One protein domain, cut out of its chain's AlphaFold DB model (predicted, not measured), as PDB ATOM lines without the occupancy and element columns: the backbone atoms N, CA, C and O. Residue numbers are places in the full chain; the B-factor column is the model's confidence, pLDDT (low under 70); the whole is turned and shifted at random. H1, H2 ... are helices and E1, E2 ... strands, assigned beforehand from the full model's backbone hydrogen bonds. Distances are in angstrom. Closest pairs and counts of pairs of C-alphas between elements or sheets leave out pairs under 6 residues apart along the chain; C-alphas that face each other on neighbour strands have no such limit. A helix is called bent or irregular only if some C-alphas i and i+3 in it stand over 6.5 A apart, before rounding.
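What this domain is: This is residues 145 to 223 of the 275 residues of an uncharacterized protein of Dorea sp. 5-2 (UniProt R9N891). This is a loose, open string of parts with few contacts between them: strand E1 runs out to one end, H1 folds back from there toward the middle, and H2 turns off to one side. A long loop, residues 179 to 198, leads back from H2 to the short helix H3 near the middle, and H4 lies at the end opposite the E1 to H1 turn. The printed part has 79 residues, mostly helix in its named elements, in the order E1, H1, H2, H3, H4. It is loose, with a radius of gyration of the C-alphas of 14.6 A, and spans 46 by 35 by 20 A.

Where its parts are: Find C-alpha 145 at (6.417, -6.926, -42.145); from there E1, residues 145 to 149, runs 13.3 A. Next come H1, residues 157 to 165, 12.1 A long, and H2, residues 171 to 178, 10.3 A. H3, residues 199 to 204, covers 9.4 A and is only just irregular: C-alphas 199 and 202 are 6.53 A apart. H4, residues 210 to 221, runs 16.4 A to C-alpha 221 at (6.434, -7.923, -23.980).

How they stand to each other: E1 pairs with no named strand; its closest C-alpha to H1 is that of Gly 148, 6.4 A from Leu 164. H1 and H2 are apart, and H2 and H3 only just so, at 8.3 A. Look at Arg 202 and Ile 213, the closest C-alphas of H3 and H4 at 6.1 A: this helical hairpin only just touches, with 3 pairs within 8 A, H4 using residues 213 to 217 alone. They run opposite ways at a steep tilt of 42 degrees. In H1, H2 and H4 every O i to N i+4 pair is within hydrogen-bond range; in H3, 1 of 2.

The domain as a whole: The C-alphas of Ser 153 and Glu 211, the two farthest apart, are 45.8 A apart. The printed part has no cut, and its long link is H2 to H3. Look for pLDDT under 70 at residues 170 to 173, 175 to 177 and 180 to 192.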
ATOM      1  N   MET A 145       5.656  -6.564 -40.943       88.94
ATOM      2  CA  MET A 145       6.417  -6.926 -42.145       88.94
ATOM      3  C   MET A 145       5.585  -7.735 -43.129       88.94
ATOM      4  O   MET A 145       5.667  -7.519 -44.337       88.94
ATOM      5  N   THR A 146       4.780  -8.662 -42.612       88.38
ATOM      6  CA  THR A 146       3.852  -9.463 -43.407       88.38
ATOM      7  C   THR A 146       2.492  -9.501 -42.729       88.38
ATOM      8  O   THR A 146       2.382  -9.495 -41.500       88.38
ATOM      9  N   TYR A 147       1.443  -9.502 -43.543       89.88
ATOM     10  CA  TYR A 147       0.071  -9.517 -43.071       89.88
ATOM     11  C   TYR A 147      -0.841 -10.235 -44.066       89.88
ATOM     12  O   TYR A 147      -0.596 -10.235 -45.272       89.88
ATOM     13  N   GLY A 148      -1.906 -10.839 -43.550       89.19
ATOM     14  CA  GLY A 148      -2.991 -11.406 -44.337       89.19
ATOM     15  C   GLY A 148      -4.187 -10.462 -44.382       89.19
ATOM     16  O   GLY A 148      -4.504  -9.809 -43.394       89.19
ATOM     17  N   ALA A 149      -4.890 -10.406 -45.507       90.06
ATOM     18  CA  ALA A 149      -6.162  -9.703 -45.614       90.06
ATOM     19  C   ALA A 149      -7.147 -10.551 -46.420       90.06
ATOM     20  O   ALA A 149      -6.763 -11.239 -47.367       90.06
ATOM     21  N   VAL A 150      -8.424 -10.501 -46.044       87.50
ATOM     22  CA  VAL A 150      -9.500 -11.180 -46.771       87.50
ATOM     23  C   VAL A 150     -10.352 -10.130 -47.461       87.50
ATOM     24  O   VAL A 150     -10.924  -9.253 -46.818       87.50
ATOM     25  N   GLU A 151     -10.458 -10.232 -48.782       85.00
ATOM     26  CA  GLU A 151     -11.248  -9.292 -49.567       85.00
ATOM     27  C   GLU A 151     -12.729  -9.313 -49.148       85.00
ATOM     28  O   GLU A 151     -13.366 -10.369 -49.043       85.00
ATOM     29  N   MET A 152     -13.318  -8.127 -48.972       82.00
ATOM     30  CA  MET A 152     -14.728  -7.984 -48.591       82.00
ATOM     31  C   MET A 152     -15.699  -8.595 -49.609       82.00
ATOM     32  O   MET A 152     -16.798  -9.001 -49.228       82.00
ATOM     33  N   SER A 153     -15.324  -8.686 -50.885       87.50
ATOM     34  CA  SER A 153     -16.181  -9.258 -51.930       87.50
ATOM     35  C   SER A 153     -16.126 -10.796 -51.985       87.50
ATOM     36  O   SER A 153     -17.013 -11.417 -52.570       87.50
ATOM     37  N   SER A 154     -15.149 -11.428 -51.320       87.88
ATOM     38  CA  SER A 154     -14.921 -12.874 -51.408       87.88
ATOM     39  C   SER A 154     -16.133 -13.689 -50.944       87.88
ATOM     40  O   SER A 154     -16.736 -13.406 -49.903       87.88
ATOM     41  N   SER A 155     -16.468 -14.746 -51.686       93.69
ATOM     42  CA  SER A 155     -17.474 -15.751 -51.307       93.69
ATOM     43  C   SER A 155     -16.933 -16.825 -50.356       93.69
ATOM     44  O   SER A 155     -17.692 -17.674 -49.899       93.69
ATOM     45  N   HIS A 156     -15.631 -16.812 -50.052       91.69
ATOM     46  CA  HIS A 156     -14.943 -17.843 -49.266       91.69
ATOM     47  C   HIS A 156     -14.270 -17.280 -48.008       91.69
ATOM     48  O   HIS A 156     -13.231 -17.783 -47.590       91.69
ATOM     49  N   LYS A 157     -14.845 -16.232 -47.404       88.56
ATOM     50  CA  LYS A 157     -14.221 -15.497 -46.290       88.56
ATOM     51  C   LYS A 157     -13.846 -16.379 -45.103       88.56
ATOM     52  O   LYS A 157     -12.744 -16.243 -44.596       88.56
ATOM     53  N   GLU A 158     -14.740 -17.278 -44.697       86.62
ATOM     54  CA  GLU A 158     -14.511 -18.186 -43.564       86.62
ATOM     55  C   GLU A 158     -13.301 -19.086 -43.820       86.62
ATOM     56  O   GLU A 158     -12.357 -19.070 -43.043       86.62
ATOM     57  N   LYS A 159     -13.257 -19.755 -44.978       88.56
ATOM     58  CA  LYS A 159     -12.121 -20.604 -45.372       88.56
ATOM     59  C   LYS A 159     -10.818 -19.819 -45.522       88.56
ATOM     60  O   LYS A 159      -9.757 -20.314 -45.166       88.56
ATOM     61  N   ALA A 160     -10.886 -18.604 -46.069       88.94
ATOM     62  CA  ALA A 160      -9.719 -17.736 -46.193       88.94
ATOM     63  C   ALA A 160      -9.196 -17.308 -44.815       88.94
ATOM     64  O   ALA A 160      -7.990 -17.294 -44.596       88.94
ATOM     65  N   TYR A 161     -10.093 -17.007 -43.875       84.75
ATOM     66  CA  TYR A 161      -9.729 -16.687 -42.500       84.75
ATOM     67  C   TYR A 161      -9.149 -17.901 -41.765       84.75
ATOM     68  O   TYR A 161      -8.096 -17.782 -41.153       84.75
ATOM     69  N   GLU A 162      -9.776 -19.075 -41.870       83.69
ATOM     70  CA  GLU A 162      -9.250 -20.333 -41.321       83.69
ATOM     71  C   GLU A 162      -7.841 -20.630 -41.841       83.69
ATOM     72  O   GLU A 162      -6.962 -20.976 -41.060       83.69
ATOM     73  N   PHE A 163      -7.607 -20.417 -43.140       84.50
ATOM     74  CA  PHE A 163      -6.279 -20.535 -43.735       84.50
ATOM     75  C   PHE A 163      -5.285 -19.529 -43.143       84.50
ATOM     76  O   PHE A 163      -4.174 -19.914 -42.801       84.50
ATOM     77  N   LEU A 164      -5.672 -18.260 -42.975       85.00
ATOM     78  CA  LEU A 164      -4.797 -17.256 -42.357       85.00
ATOM     79  C   LEU A 164      -4.470 -17.588 -40.895       85.00
ATOM     80  O   LEU A 164      -3.351 -17.348 -40.450       85.00
ATOM     81  N   MET A 165      -5.417 -18.172 -40.160       81.50
ATOM     82  CA  MET A 165      -5.195 -18.574 -38.773       81.50
ATOM     83  C   MET A 165      -4.134 -19.664 -38.632       81.50
ATOM     84  O   MET A 165      -3.518 -19.732 -37.575       81.50
ATOM     85  N   LEU A 166      -3.876 -20.473 -39.665       77.88
ATOM     86  CA  LEU A 166      -2.791 -21.462 -39.652       77.88
ATOM     87  C   LEU A 166      -1.409 -20.828 -39.417       77.88
ATOM     88  O   LEU A 166      -0.517 -21.492 -38.908       77.88
ATOM     89  N   PHE A 167      -1.233 -19.548 -39.753       76.00
ATOM     90  CA  PHE A 167       0.023 -18.818 -39.555       76.00
ATOM     91  C   PHE A 167       0.162 -18.181 -38.162       76.00
ATOM     92  O   PHE A 167       1.192 -17.576 -37.879       76.00
ATOM     93  N   LEU A 168      -0.877 -18.266 -37.325       75.19
ATOM     94  CA  LEU A 168      -0.956 -17.645 -35.997       75.19
ATOM     95  C   LEU A 168      -1.261 -18.657 -34.883       75.19
ATOM     96  O   LEU A 168      -1.677 -18.259 -33.796       75.19
ATOM     97  N   ASN A 169      -1.177 -19.956 -35.168       72.44
ATOM     98  CA  ASN A 169      -1.401 -20.994 -34.172       72.44
ATOM     99  C   ASN A 169      -0.513 -22.222 -34.402       72.44
ATOM    100  O   ASN A 169      -0.113 -22.527 -35.526       72.44
ATOM    101  N   ASP A 170      -0.346 -23.007 -33.336       67.31
ATOM    102  CA  ASP A 170       0.386 -24.272 -33.369       67.31
ATOM    103  C   ASP A 170      -0.241 -25.348 -34.279       67.31
ATOM    104  O   ASP A 170       0.276 -26.464 -34.338       67.31
ATOM    105  N   ASN A 171      -1.395 -25.120 -34.926       69.44
ATOM    106  CA  ASN A 171      -2.108 -26.206 -35.613       69.44
ATOM    107  C   ASN A 171      -1.292 -26.768 -36.779       69.44
ATOM    108  O   ASN A 171      -1.361 -27.968 -37.033       69.44
ATOM    109  N   MET A 172      -0.496 -25.937 -37.462       66.38
ATOM    110  CA  MET A 172       0.409 -26.426 -38.506       66.38
ATOM    111  C   MET A 172       1.522 -27.307 -37.937       66.38
ATOM    112  O   MET A 172       1.882 -28.309 -38.551       66.38
ATOM    113  N   GLN A 173       2.049 -26.958 -36.764       64.19
ATOM    114  CA  GLN A 173       3.094 -27.735 -36.110       64.19
ATOM    115  C   GLN A 173       2.549 -29.050 -35.547       64.19
ATOM    116  O   GLN A 173       3.123 -30.101 -35.809       64.19
ATOM    117  N   LYS A 174       1.382 -29.017 -34.891       70.69
ATOM    118  CA  LYS A 174       0.670 -30.218 -34.424       70.69
ATOM    119  C   LYS A 174       0.357 -31.169 -35.577       70.69
ATOM    120  O   LYS A 174       0.626 -32.358 -35.466       70.69
ATOM    121  N   ALA A 175      -0.129 -30.652 -36.706       68.00
ATOM    122  CA  ALA A 175      -0.369 -31.467 -37.895       68.00
ATOM    123  C   ALA A 175       0.931 -32.091 -38.442       68.00
ATOM    124  O   ALA A 175       0.953 -33.268 -38.788       68.00
ATOM    125  N   ALA A 176       2.036 -31.338 -38.474       66.44
ATOM    126  CA  ALA A 176       3.332 -31.850 -38.925       66.44
ATOM    127  C   ALA A 176       3.916 -32.931 -37.991       66.44
ATOM    128  O   ALA A 176       4.517 -33.903 -38.461       66.44
ATOM    129  N   GLU A 177       3.728 -32.777 -36.679       69.75
ATOM    130  CA  GLU A 177       4.083 -33.771 -35.661       69.75
ATOM    131  C   GLU A 177       3.234 -35.044 -35.799       69.75
ATOM    132  O   GLU A 177       3.784 -36.148 -35.814       69.75
ATOM    133  N   GLU A 178       1.915 -34.903 -35.972       75.81
ATOM    134  CA  GLU A 178       0.975 -36.015 -36.176       75.81
ATOM    135  C   GLU A 178       1.258 -36.798 -37.468       75.81
ATOM    136  O   GLU A 178       1.183 -38.028 -37.481       75.81
ATOM    137  N   GLU A 179       1.633 -36.110 -38.549       73.19
ATOM    138  CA  GLU A 179       1.990 -36.729 -39.830       73.19
ATOM    139  C   GLU A 179       3.424 -37.294 -39.858       73.19
ATOM    140  O   GLU A 179       3.853 -37.860 -40.866       73.19
ATOM    141  N   GLY A 180       4.184 -37.162 -38.765       60.47
ATOM    142  CA  GLY A 180       5.560 -37.653 -38.663       60.47
ATOM    143  C   GLY A 180       6.539 -36.938 -39.601       60.47
ATOM    144  O   GLY A 180       7.631 -37.449 -39.855       60.47
ATOM    145  N   THR A 181       6.155 -35.773 -40.128       63.22
ATOM    146  CA  THR A 181       7.022 -34.942 -40.974       63.22
ATOM    147  C   THR A 181       7.979 -34.108 -40.128       63.22
ATOM    148  O   THR A 181       9.058 -33.766 -40.608       63.22
ATOM    149  N   GLY A 182       7.628 -33.851 -38.858       53.56
ATOM    150  CA  GLY A 182       8.515 -33.410 -37.769       53.56
ATOM    151  C   GLY A 182       9.181 -32.042 -37.945       53.56
ATOM    152  O   GLY A 182       9.830 -31.559 -37.023       53.56
ATOM    153  N   TYR A 183       9.044 -31.421 -39.114       48.50
ATOM    154  CA  TYR A 183       9.708 -30.180 -39.467       48.50
ATOM    155  C   TYR A 183       8.857 -29.412 -40.475       48.50
ATOM    156  O   TYR A 183       8.856 -29.710 -41.672       48.50
ATOM    157  N   MET A 184       8.140 -28.399 -39.994       53.53
ATOM    158  CA  MET A 184       7.650 -27.348 -40.876       53.53
ATOM    159  C   MET A 184       8.767 -26.315 -41.059       53.53
ATOM    160  O   MET A 184       9.352 -25.881 -40.064       53.53
ATOM    161  N   PRO A 185       9.081 -25.903 -42.303       52.34
ATOM    162  CA  PRO A 185       9.970 -24.774 -42.527       52.34
ATOM    163  C   PRO A 185       9.450 -23.567 -41.750       52.34
ATOM    164  O   PRO A 185       8.240 -23.331 -41.731       52.34
ATOM    165  N   GLN A 186      10.360 -22.798 -41.150       56.69
ATOM    166  CA  GLN A 186      10.054 -21.492 -40.570       56.69
ATOM    167  C   GLN A 186       9.218 -20.698 -41.585       56.69
ATOM    168  O   GLN A 186       9.730 -20.283 -42.626       56.69
ATOM    169  N   ILE A 187       7.918 -20.539 -41.309       57.50
ATOM    170  CA  ILE A 187       6.968 -19.849 -42.198       57.50
ATOM    171  C   ILE A 187       7.484 -18.433 -42.489       57.50
ATOM    172  O   ILE A 187       7.386 -17.926 -43.607       57.50
ATOM    173  N   PHE A 188       8.118 -17.832 -41.485       61.06
ATOM    174  CA  PHE A 188       8.824 -16.567 -41.576       61.06
ATOM    175  C   PHE A 188      10.314 -16.818 -41.834       61.06
ATOM    176  O   PHE A 188      11.129 -16.913 -40.917       61.06
ATOM    177  N   GLY A 189      10.668 -16.968 -43.112       51.53
ATOM    178  CA  GLY A 189      12.055 -17.026 -43.572       51.53
ATOM    179  C   GLY A 189      12.630 -15.638 -43.893       51.53
ATOM    180  O   GLY A 189      11.924 -14.740 -44.363       51.53
ATOM    181  N   GLY A 190      13.940 -15.456 -43.701       60.59
ATOM    182  CA  GLY A 190      14.681 -14.301 -44.229       60.59
ATOM    183  C   GLY A 190      14.256 -12.934 -43.666       60.59
ATOM    184  O   GLY A 190      14.294 -12.709 -42.459       60.59
ATOM    185  N   SER A 191      13.915 -11.990 -44.553       58.66
ATOM    186  CA  SER A 191      13.588 -10.580 -44.256       58.66
ATOM    187  C   SER A 191      12.179 -10.346 -43.693       58.66
ATOM    188  O   SER A 191      11.774  -9.199 -43.514       58.66
ATOM    189  N   THR A 192      11.421 -11.410 -43.417       69.31
ATOM    190  CA  THR A 192      10.011 -11.323 -43.004       69.31
ATOM    191  C   THR A 192       9.814 -11.030 -41.517       69.31
ATOM    192  O   THR A 192       8.690 -10.771 -41.115       69.31
ATOM    193  N   GLY A 193      10.873 -10.971 -40.708       84.31
ATOM    194  CA  GLY A 193      10.791 -10.656 -39.277       84.31
ATOM    195  C   GLY A 193      10.503 -11.871 -38.397       84.31
ATOM    196  O   GLY A 193      10.905 -12.975 -38.749       84.31
ATOM    197  N   ILE A 194       9.882 -11.648 -37.240       88.62
ATOM    198  CA  ILE A 194       9.510 -12.681 -36.257       88.62
ATOM    199  C   ILE A 194       7.980 -12.797 -36.166       88.62
ATOM    200  O   ILE A 194       7.297 -11.855 -36.582       88.62
ATOM    201  N   PRO A 195       7.415 -13.896 -35.635       89.25
ATOM    202  CA  PRO A 195       5.966 -14.038 -35.490       89.25
ATOM    203  C   PRO A 195       5.313 -12.860 -34.750       89.25
ATOM    204  O   PRO A 195       5.876 -12.316 -33.801       89.25
ATOM    205  N   ALA A 196       4.125 -12.452 -35.198       89.25
ATOM    206  CA  ALA A 196       3.334 -11.413 -34.532       89.25
ATOM    207  C   ALA A 196       2.519 -11.946 -33.337       89.25
ATOM    208  O   ALA A 196       2.112 -11.159 -32.483       89.25
ATOM    209  N   GLU A 197       2.274 -13.258 -33.279       87.00
ATOM    210  CA  GLU A 197       1.656 -13.933 -32.135       87.00
ATOM    211  C   GLU A 197       2.749 -14.430 -31.182       87.00
ATOM    212  O   GLU A 197       3.633 -15.186 -31.585       87.00
ATOM    213  N   GLN A 198       2.680 -14.014 -29.915       85.88
ATOM    214  CA  GLN A 198       3.733 -14.281 -28.928       85.88
ATOM    215  C   GLN A 198       3.958 -15.784 -28.711       85.88
ATOM    216  O   GLN A 198       5.102 -16.222 -28.620       85.88
ATOM    217  N   ASN A 199       2.884 -16.580 -28.688       82.81
ATOM    218  CA  ASN A 199       2.976 -18.028 -28.480       82.81
ATOM    219  C   ASN A 199       3.774 -18.743 -29.588       82.81
ATOM    220  O   ASN A 199       4.392 -19.772 -29.331       82.81
ATOM    221  N   GLU A 200       3.839 -18.166 -30.792       82.50
ATOM    222  CA  GLU A 200       4.570 -18.741 -31.924       82.50
ATOM    223  C   GLU A 200       6.075 -18.428 -31.902       82.50
ATOM    224  O   GLU A 200       6.844 -19.031 -32.652       82.50
ATOM    225  N   ILE A 201       6.536 -17.503 -31.051       86.12
ATOM    226  CA  ILE A 201       7.957 -17.118 -30.972       86.12
ATOM    227  C   ILE A 201       8.821 -18.312 -30.556       86.12
ATOM    228  O   ILE A 201       9.869 -18.554 -31.155       86.12
ATOM    229  N   ARG A 202       8.366 -19.092 -29.570       86.19
ATOM    230  CA  ARG A 202       9.065 -20.292 -29.094       86.19
ATOM    231  C   ARG A 202       9.171 -21.362 -30.174       86.19
ATOM    232  O   ARG A 202      10.231 -21.957 -30.338       86.19
ATOM    233  N   ASN A 203       8.095 -21.571 -30.928       80.31
ATOM    234  CA  ASN A 203       8.074 -22.497 -32.056       80.31
ATOM    235  C   ASN A 203       9.062 -22.055 -33.145       80.31
ATOM    236  O   ASN A 203       9.875 -22.850 -33.625       80.31
ATOM    237  N   TRP A 204       9.043 -20.762 -33.486       80.81
ATOM    238  CA  TRP A 204       9.946 -20.155 -34.464       80.81
ATOM    239  C   TRP A 204      11.427 -20.263 -34.064       80.81
ATOM    240  O   TRP A 204      12.270 -20.492 -34.932       80.81
ATOM    241  N   LEU A 205      11.734 -20.164 -32.767       84.31
ATOM    242  CA  LEU A 205      13.081 -20.284 -32.192       84.31
ATOM    243  C   LEU A 205      13.377 -21.676 -31.616       84.31
ATOM    244  O   LEU A 205      14.259 -21.808 -30.773       84.31
ATOM    245  N   SER A 206      12.661 -22.718 -32.038       82.25
ATOM    246  CA  SER A 206      12.815 -24.078 -31.492       82.25
ATOM    247  C   SER A 206      14.232 -24.663 -31.615       82.25
ATOM    248  O   SER A 206      14.576 -25.594 -30.888       82.25
ATOM    249  N   ASP A 207      15.069 -24.117 -32.500       82.12
ATOM    250  CA  ASP A 207      16.481 -24.474 -32.674       82.12
ATOM    251  C   ASP A 207      17.445 -23.665 -31.782       82.12
ATOM    252  O   ASP A 207      18.663 -23.866 -31.840       82.12
ATOM    253  N   ARG A 208      16.930 -22.742 -30.962       85.44
ATOM    254  CA  ARG A 208      17.709 -21.862 -30.080       85.44
ATOM    255  C   ARG A 208      17.697 -22.325 -28.621       85.44
ATOM    256  O   ARG A 208      16.757 -22.986 -28.186       85.44
ATOM    257  N   PRO A 209      18.708 -21.927 -27.827       89.69
ATOM    258  CA  PRO A 209      18.691 -22.113 -26.378       89.69
ATOM    259  C   PRO A 209      17.519 -21.386 -25.694       89.69
ATOM    260  O   PRO A 209      17.177 -20.265 -26.075       89.69
ATOM    261  N   ASP A 210      16.967 -21.971 -24.624       89.94
ATOM    262  CA  ASP A 210      15.838 -21.403 -23.860       89.94
ATOM    263  C   ASP A 210      16.104 -19.984 -23.326       89.94
ATOM    264  O   ASP A 210      15.181 -19.176 -23.221       89.94
ATOM    265  N   GLU A 211      17.356 -19.662 -23.001       89.88
ATOM    266  CA  GLU A 211      17.766 -18.320 -22.568       89.88
ATOM    267  C   GLU A 211      17.556 -17.265 -23.666       89.88
ATOM    268  O   GLU A 211      17.076 -16.167 -23.383       89.88
ATOM    269  N   VAL A 212      17.826 -17.619 -24.927       90.44
ATOM    270  CA  VAL A 212      17.635 -16.745 -26.093       90.44
ATOM    271  C   VAL A 212      16.151 -16.553 -26.360       90.44
ATOM    272  O   VAL A 212      15.704 -15.424 -26.554       90.44
ATOM    273  N   ILE A 213      15.384 -17.648 -26.315       91.38
ATOM    274  CA  ILE A 213      13.925 -17.621 -26.466       91.38
ATOM    275  C   ILE A 213      13.315 -16.704 -25.404       91.38
ATOM    276  O   ILE A 213      12.581 -15.778 -25.739       91.38
ATOM    277  N   SER A 214      13.694 -16.898 -24.138       91.94
ATOM    278  CA  SER A 214      13.178 -16.116 -23.011       91.94
ATOM    279  C   SER A 214      13.539 -14.632 -23.111       91.94
ATOM    280  O   SER A 214      12.739 -13.779 -22.735       91.94
ATOM    281  N   ALA A 215      14.739 -14.298 -23.598       92.56
ATOM    282  CA  ALA A 215      15.147 -12.911 -23.807       92.56
ATOM    283  C   ALA A 215      14.317 -12.234 -24.911       92.56
ATOM    284  O   ALA A 215      13.865 -11.103 -24.731       92.56
ATOM    285  N   ILE A 216      14.060 -12.936 -26.020       93.44
ATOM    286  CA  ILE A 216      13.215 -12.425 -27.107       93.44
ATOM    287  C   ILE A 216      11.763 -12.276 -26.640       93.44
ATOM    288  O   ILE A 216      11.181 -11.218 -26.865       93.44
ATOM    289  N   GLU A 217      11.194 -13.276 -25.955       93.19
ATOM    290  CA  GLU A 217       9.834 -13.221 -25.391       93.19
ATOM    291  C   GLU A 217       9.671 -12.010 -24.457       93.19
ATOM    292  O   GLU A 217       8.737 -11.230 -24.632       93.19
ATOM    293  N   LYS A 218      10.620 -11.777 -23.539       93.38
ATOM    294  CA  LYS A 218      10.611 -10.595 -22.657       93.38
ATOM    295  C   LYS A 218      10.702  -9.285 -23.432       93.38
ATOM    296  O   LYS A 218       9.930  -8.372 -23.168       93.38
ATOM    297  N   SER A 219      11.607  -9.194 -24.407       94.81
ATOM    298  CA  SER A 219      11.725  -7.982 -25.226       94.81
ATOM    299  C   SER A 219      10.445  -7.716 -26.029       94.81
ATOM    300  O   SER A 219      10.028  -6.574 -26.182       94.81
ATOM    301  N   PHE A 220       9.755  -8.766 -26.476       95.12
ATOM    302  CA  PHE A 220       8.479  -8.643 -27.170       95.12
ATOM    303  C   PHE A 220       7.378  -8.084 -26.260       95.12
ATOM    304  O   PHE A 220       6.550  -7.296 -26.711       95.12
ATOM    305  N   GLU A 221       7.377  -8.448 -24.976       94.38
ATOM    306  CA  GLU A 221       6.434  -7.923 -23.980       94.38
ATOM    307  C   GLU A 221       6.631  -6.428 -23.689       94.38
ATOM    308  O   GLU A 221       5.676  -5.760 -23.290       94.38
ATOM    309  N   GLU A 222       7.829  -5.887 -23.931       94.38
ATOM    310  CA  GLU A 222       8.093  -4.446 -23.831       94.38
ATOM    311  C   GLU A 222       7.427  -3.635 -24.947       94.38
ATOM    312  O   GLU A 222       7.345  -2.411 -24.841       94.38
ATOM    313  N   LEU A 223       6.977  -4.281 -26.029       96.00
ATOM    314  CA  LEU A 223       6.360  -3.581 -27.146       96.00
ATOM    315  C   LEU A 223       5.013  -2.985 -26.743       96.00
ATOM    316  O   LEU A 223       4.080  -3.652 -26.280       96.00
TER     317      LEU A 223